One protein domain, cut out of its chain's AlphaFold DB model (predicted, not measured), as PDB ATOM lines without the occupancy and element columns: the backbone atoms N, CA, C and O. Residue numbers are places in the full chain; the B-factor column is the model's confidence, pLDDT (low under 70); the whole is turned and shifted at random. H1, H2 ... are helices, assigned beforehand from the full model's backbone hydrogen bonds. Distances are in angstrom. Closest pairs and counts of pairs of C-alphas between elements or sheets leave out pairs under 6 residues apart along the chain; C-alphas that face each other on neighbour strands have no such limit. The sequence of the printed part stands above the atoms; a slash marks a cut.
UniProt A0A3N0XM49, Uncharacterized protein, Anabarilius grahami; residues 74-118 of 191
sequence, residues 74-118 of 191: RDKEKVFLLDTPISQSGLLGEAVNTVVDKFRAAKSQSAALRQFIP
ATOM      1  N   ARG A  74      23.759 -40.590 -18.680       92.56
ATOM      2  CA  ARG A  74      23.412 -40.213 -20.060       92.56
ATOM      3  C   ARG A  74      21.904 -40.014 -20.196       92.56
ATOM      4  O   ARG A  74      21.138 -40.806 -19.656       92.56
ATOM      5  N   ASP A  75      21.461 -39.056 -21.009       94.62
ATOM      6  CA  ASP A  75      20.028 -38.737 -21.148       94.62
ATOM      7  C   ASP A  75      19.167 -39.944 -21.539       94.62
ATOM      8  O   ASP A  75      18.096 -40.157 -20.978       94.62
ATOM      9  N   LYS A  76      19.676 -40.816 -22.416       94.25
ATOM     10  CA  LYS A  76      18.996 -42.069 -22.789       94.25
ATOM     11  C   LYS A  76      18.723 -43.003 -21.602       94.25
ATOM     12  O   LYS A  76      17.735 -43.725 -21.600       94.25
ATOM     13  N   GLU A  77      19.611 -43.017 -20.610       93.88
ATOM     14  CA  GLU A  77      19.454 -43.814 -19.390       93.88
ATOM     15  C   GLU A  77      18.524 -43.110 -18.404       93.88
ATOM     16  O   GLU A  77      17.735 -43.782 -17.750       93.88
ATOM     17  N   LYS A  78      18.545 -41.770 -18.348       94.62
ATOM     18  CA  LYS A  78      17.588 -40.989 -17.550       94.62
ATOM     19  C   LYS A  78      16.151 -41.234 -18.008       94.62
ATOM     20  O   LYS A  78      15.309 -41.535 -17.172       94.62
ATOM     21  N   VAL A  79      15.887 -41.165 -19.315       93.56
ATOM     22  CA  VAL A  79      14.553 -41.430 -19.889       93.56
ATOM     23  C   VAL A  79      14.084 -42.842 -19.535       93.56
ATOM     24  O   VAL A  79      13.014 -43.003 -18.962       93.56
ATOM     25  N   PHE A  80      14.937 -43.850 -19.736       93.62
ATOM     26  CA  PHE A  80      14.629 -45.235 -19.366       93.62
ATOM     27  C   PHE A  80      14.255 -45.402 -17.879       93.62
ATOM     28  O   PHE A  80      13.317 -46.126 -17.541       93.62
ATOM     29  N   LEU A  81      14.969 -44.721 -16.979       92.75
ATOM     30  CA  LEU A  81      14.690 -44.763 -15.541       92.75
ATOM     31  C   LEU A  81      13.398 -44.024 -15.163       92.75
ATOM     32  O   LEU A  81      12.718 -44.435 -14.224       92.75
ATOM     33  N   LEU A  82      13.044 -42.957 -15.883       92.75
ATOM     34  CA  LEU A  82      11.800 -42.214 -15.675       92.75
ATOM     35  C   LEU A  82      10.572 -42.992 -16.155       92.75
ATOM     36  O   LEU A  82       9.557 -42.984 -15.462       92.75
ATOM     37  N   ASP A  83      10.691 -43.708 -17.272       91.44
ATOM     38  CA  ASP A  83       9.609 -44.516 -17.849       91.44
ATOM     39  C   ASP A  83       9.326 -45.797 -17.046       91.44
ATOM     40  O   ASP A  83       8.273 -46.422 -17.186       91.44
ATOM     41  N   THR A  84      10.259 -46.203 -16.182       90.81
ATOM     42  CA  THR A  84      10.094 -47.392 -15.342       90.81
ATOM     43  C   THR A  84       9.070 -47.121 -14.233       90.81
ATOM     44  O   THR A  84       9.212 -46.125 -13.514       90.81
ATOM     45  N   PRO A  85       8.085 -48.012 -13.998       86.50
ATOM     46  CA  PRO A  85       7.125 -47.846 -12.910       86.50
ATOM     47  C   PRO A  85       7.807 -47.734 -11.536       86.50
ATOM     48  O   PRO A  85       8.916 -48.226 -11.310       86.50
ATOM     49  N   ILE A  86       7.142 -47.061 -10.595       83.44
ATOM     50  CA  ILE A  86       7.629 -46.934  -9.217       83.44
ATOM     51  C   ILE A  86       7.478 -48.291  -8.521       83.44
ATOM     52  O   ILE A  86       6.375 -48.826  -8.431       83.44
ATOM     53  N   SER A  87       8.592 -48.837  -8.031       84.81
ATOM     54  CA  SER A  87       8.606 -50.045  -7.206       84.81
ATOM     55  C   SER A  87       8.555 -49.679  -5.726       84.81
ATOM     56  O   SER A  87       9.110 -48.663  -5.311       84.81
ATOM     57  N   GLN A  88       7.962 -50.545  -4.906       80.88
ATOM     58  CA  GLN A  88       8.014 -50.421  -3.444       80.88
ATOM     59  C   GLN A  88       9.440 -50.594  -2.893       80.88
ATOM     60  O   GLN A  88       9.744 -50.086  -1.819       80.88
ATOM     61  N   SER A  89      10.319 -51.286  -3.629       80.31
ATOM     62  CA  SER A  89      11.701 -51.560  -3.214       80.31
ATOM     63  C   SER A  89      12.643 -50.358  -3.330       80.31
ATOM     64  O   SER A  89      13.732 -50.381  -2.759       80.31
ATOM     65  N   GLY A  90      12.253 -49.298  -4.043       81.94
ATOM     66  CA  GLY A  90      13.072 -48.098  -4.154       81.94
ATOM     67  C   GLY A  90      12.613 -47.140  -5.243       81.94
ATOM     68  O   GLY A  90      11.883 -47.518  -6.162       81.94
ATOM     69  N   LEU A  91      13.106 -45.897  -5.153       82.38
ATOM     70  CA  LEU A  91      12.649 -44.785  -5.980       82.38
ATOM     71  C   LEU A  91      12.674 -45.143  -7.460       82.38
ATOM     72  O   LEU A  91      11.657 -44.931  -8.080       82.38
ATOM     73  N   LEU A  92      13.748 -45.729  -8.004       84.69
ATOM     74  CA  LEU A  92      13.925 -46.047  -9.435       84.69
ATOM     75  C   LEU A  92      13.612 -47.513  -9.805       84.69
ATOM     76  O   LEU A  92      13.718 -47.892 -10.971       84.69
ATOM     77  N   GLY A  93      13.225 -48.334  -8.824       86.12
ATOM     78  CA  GLY A  93      13.006 -49.770  -9.002       86.12
ATOM     79  C   GLY A  93      14.246 -50.537  -9.475       86.12
ATOM     80  O   GLY A  93      15.374 -50.063  -9.374       86.12
ATOM     81  N   GLU A  94      14.034 -51.742 -10.003       88.75
ATOM     82  CA  GLU A  94      15.115 -52.638 -10.447       88.75
ATOM     83  C   GLU A  94      15.834 -52.154 -11.717       88.75
ATOM     84  O   GLU A  94      16.966 -52.561 -11.977       88.75
ATOM     85  N   ALA A  95      15.232 -51.233 -12.479       89.69
ATOM     86  CA  ALA A  95      15.826 -50.667 -13.693       89.69
ATOM     87  C   ALA A  95      17.167 -49.960 -13.436       89.69
ATOM     88  O   ALA A  95      18.026 -49.908 -14.323       89.69
ATOM     89  N   VAL A  96      17.384 -49.463 -12.212       92.25
ATOM     90  CA  VAL A  96      18.666 -48.874 -11.809       92.25
ATOM     91  C   VAL A  96      19.810 -49.882 -11.910       92.25
ATOM     92  O   VAL A  96      20.901 -49.509 -12.338       92.25
ATOM     93  N   ASN A  97      19.559 -51.164 -11.623       93.12
ATOM     94  CA  ASN A  97      20.578 -52.212 -11.680       93.12
ATOM     95  C   ASN A  97      21.108 -52.366 -13.106       93.12
ATOM     96  O   ASN A  97      22.314 -52.394 -13.319       93.12
ATOM     97  N   THR A  98      20.224 -52.316 -14.106       93.19
ATOM     98  CA  THR A  98      20.623 -52.368 -15.518       93.19
ATOM     99  C   THR A  98      21.525 -51.197 -15.916       93.19
ATOM    100  O   THR A  98      22.473 -51.376 -16.683       93.19
ATOM    101  N   VAL A  99      21.250 -49.985 -15.421       93.25
ATOM    102  CA  VAL A  99      22.095 -48.808 -15.693       93.25
ATOM    103  C   VAL A  99      23.438 -48.929 -14.970       93.25
ATOM    104  O   VAL A  99      24.480 -48.660 -15.569       93.25
ATOM    105  N   VAL A 100      23.439 -49.408 -13.725       94.69
ATOM    106  CA  VAL A 100      24.655 -49.670 -12.940       94.69
ATOM    107  C   VAL A 100      25.534 -50.731 -13.606       94.69
ATOM    108  O   VAL A 100      26.750 -50.546 -13.695       94.69
ATOM    109  N   ASP A 101      24.948 -51.799 -14.137       95.69
ATOM    110  CA  ASP A 101      25.676 -52.862 -14.833       95.69
ATOM    111  C   ASP A 101      26.296 -52.356 -16.135       95.69
ATOM    112  O   ASP A 101      27.482 -52.583 -16.391       95.69
ATOM    113  N   LYS A 102      25.540 -51.583 -16.926       93.12
ATOM    114  CA  LYS A 102      26.057 -50.911 -18.130       93.12
ATOM    115  C   LYS A 102      27.203 -49.964 -17.791       93.12
ATOM    116  O   LYS A 102      28.214 -49.950 -18.495       93.12
ATOM    117  N   PHE A 103      27.073 -49.200 -16.708       93.00
ATOM    118  CA  PHE A 103      28.124 -48.308 -16.234       93.00
ATOM    119  C   PHE A 103      29.374 -49.088 -15.808       93.00
ATOM    120  O   PHE A 103      30.484 -48.734 -16.205       93.00
ATOM    121  N   ARG A 104      29.215 -50.184 -15.059       94.88
ATOM    122  CA  ARG A 104      30.321 -51.060 -14.648       94.88
ATOM    123  C   ARG A 104      31.028 -51.661 -15.859       94.88
ATOM    124  O   ARG A 104      32.254 -51.610 -15.918       94.88
ATOM    125  N   ALA A 105      30.279 -52.166 -16.836       93.56
ATOM    126  CA  ALA A 105      30.830 -52.707 -18.075       93.56
ATOM    127  C   ALA A 105      31.621 -51.645 -18.856       93.56
ATOM    128  O   ALA A 105      32.771 -51.882 -19.224       93.56
ATOM    129  N   ALA A 106      31.056 -50.446 -19.036       90.88
ATOM    130  CA  ALA A 106      31.733 -49.332 -19.702       90.88
ATOM    131  C   ALA A 106      32.999 -48.892 -18.948       90.88
ATOM    132  O   ALA A 106      34.036 -48.620 -19.557       90.88
ATOM    133  N   LYS A 107      32.952 -48.877 -17.612       92.25
ATOM    134  CA  LYS A 107      34.106 -48.559 -16.769       92.25
ATOM    135  C   LYS A 107      35.213 -49.599 -16.929       92.25
ATOM    136  O   LYS A 107      36.361 -49.207 -17.136       92.25
ATOM    137  N   SER A 108      34.884 -50.889 -16.910       93.31
ATOM    138  CA  SER A 108      35.843 -51.973 -17.159       93.31
ATOM    139  C   SER A 108      36.466 -51.875 -18.551       93.31
ATOM    140  O   SER A 108      37.683 -51.975 -18.676       93.31
ATOM    141  N   GLN A 109      35.670 -51.583 -19.585       91.56
ATOM    142  CA  GLN A 109      36.181 -51.349 -20.940       91.56
ATOM    143  C   GLN A 109      37.131 -50.147 -20.994       91.56
ATOM    144  O   GLN A 109      38.194 -50.232 -21.601       91.56
ATOM    145  N   SER A 110      36.803 -49.047 -20.313       89.81
ATOM    146  CA  SER A 110      37.678 -47.869 -20.254       89.81
ATOM    147  C   SER A 110      39.003 -48.158 -19.537       89.81
ATOM    148  O   SER A 110      40.054 -47.672 -19.952       89.81
ATOM    149  N   ALA A 111      38.966 -48.977 -18.482       91.06
ATOM    150  CA  ALA A 111      40.149 -49.391 -17.742       91.06
ATOM    151  C   ALA A 111      41.034 -50.316 -18.587       91.06
ATOM    152  O   ALA A 111      42.244 -50.109 -18.622       91.06
ATOM    153  N   ALA A 112      40.430 -51.259 -19.316       90.69
ATOM    154  CA  ALA A 112      41.133 -52.106 -20.272       90.69
ATOM    155  C   ALA A 112      41.777 -51.266 -21.387       90.69
ATOM    156  O   ALA A 112      42.971 -51.383 -21.622       90.69
ATOM    157  N   LEU A 113      41.042 -50.334 -22.007       87.50
ATOM    158  CA  LEU A 113      41.590 -49.448 -23.044       87.50
ATOM    159  C   LEU A 113      42.767 -48.606 -22.540       87.50
ATOM    160  O   LEU A 113      43.752 -48.445 -23.255       87.50
ATOM    161  N   ARG A 114      42.716 -48.111 -21.295       87.44
ATOM    162  CA  ARG A 114      43.838 -47.377 -20.685       87.44
ATOM    163  C   ARG A 114      45.116 -48.206 -20.570       87.44
ATOM    164  O   ARG A 114      46.186 -47.608 -20.568       87.44
ATOM    165  N   GLN A 115      45.029 -49.534 -20.489       85.44
ATOM    166  CA  GLN A 115      46.209 -50.409 -20.486       85.44
ATOM    167  C   GLN A 115      46.905 -50.445 -21.854       85.44
ATOM    168  O   GLN A 115      48.110 -50.662 -21.912       85.44
ATOM    169  N   PHE A 116      46.172 -50.183 -22.940       79.06
ATOM    170  CA  PHE A 116      46.698 -50.188 -24.309       79.06
ATOM    171  C   PHE A 116      47.178 -48.816 -24.795       79.06
ATOM    172  O   PHE A 116      47.774 -48.727 -25.865       79.06
ATOM    173  N   ILE A 117      46.943 -47.741 -24.037       79.81
ATOM    174  CA  ILE A 117      47.485 -46.421 -24.370       79.81
ATOM    175  C   ILE A 117      48.933 -46.377 -23.871       79.81
ATOM    176  O   ILE A 117      49.142 -46.478 -22.658       79.81
ATOM    177  N   PRO A 118      49.939 -46.176 -24.749       72.12
ATOM    178  CA  PRO A 118      51.311 -45.975 -24.313       72.12
ATOM    179  C   PRO A 118      51.344 -44.792 -23.346       72.12
ATOM    180  O   PRO A 118      51.100 -43.645 -23.734       72.12
TER     181      PRO A 118
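AT A GLANCE: This is residues 74 to 118 of the 191 residues of an uncharacterized protein of Anabarilius grahami (UniProt A0A3N0XM49). The printed part is a lopsided helical hairpin: a short helix, H1, runs to a looped end, and a much longer helix, H2, runs back from it, with H1 beside its first turns, residues 95 to 99. Beyond that, residues 103 to 118 stick out as a free arm, which makes much of the length. The 45 printed residues hold two named helices, H1 then H2, and no named strand; the class is all helix. The whole is a rod spanning 47 by 20 by 10 A, only just extended, close to loose, with a radius of gyration of the C-alphas of 14.2 A.

IN THESE COORDINATES: H1 is residues 75 to 83, 12.4 A from first to last C-alpha, beginning at C-alpha 75 (20.028, -38.737, -21.148). The link passes Gln 88, whose C-alpha is at (8.014, -50.421, -3.444). H2 is residues 95 to 116, 32.6 A long, ending at C-alpha 116 (46.698, -50.188, -24.309).

HOW THE PARTS SIT: H1 and H2 form a helical hairpin and touch, with 4 pairs of C-alphas within 8 A. The closest C-alphas are those of Leu 81 and Ala 95, 6.3 A apart. H2 touches H1 with residues 95 to 99 alone. Their lines stand at a shallow tilt of 19 degrees, and they run opposite ways. In H1 every O i to N i+4 pair is within hydrogen-bond range; in H2 17 of 18 are.

THE WHOLE: The two C-alphas farthest apart are those of Gln 88 and Pro 118, 48.3 A. The link from H1 to H2, 11 residues, is long. Residues 103 to 118, of which 103 to 116 belong to H2, stand free. The printed part has no cut. The mean pLDDT of the printed part is 89.4, and no printed residue is under 70.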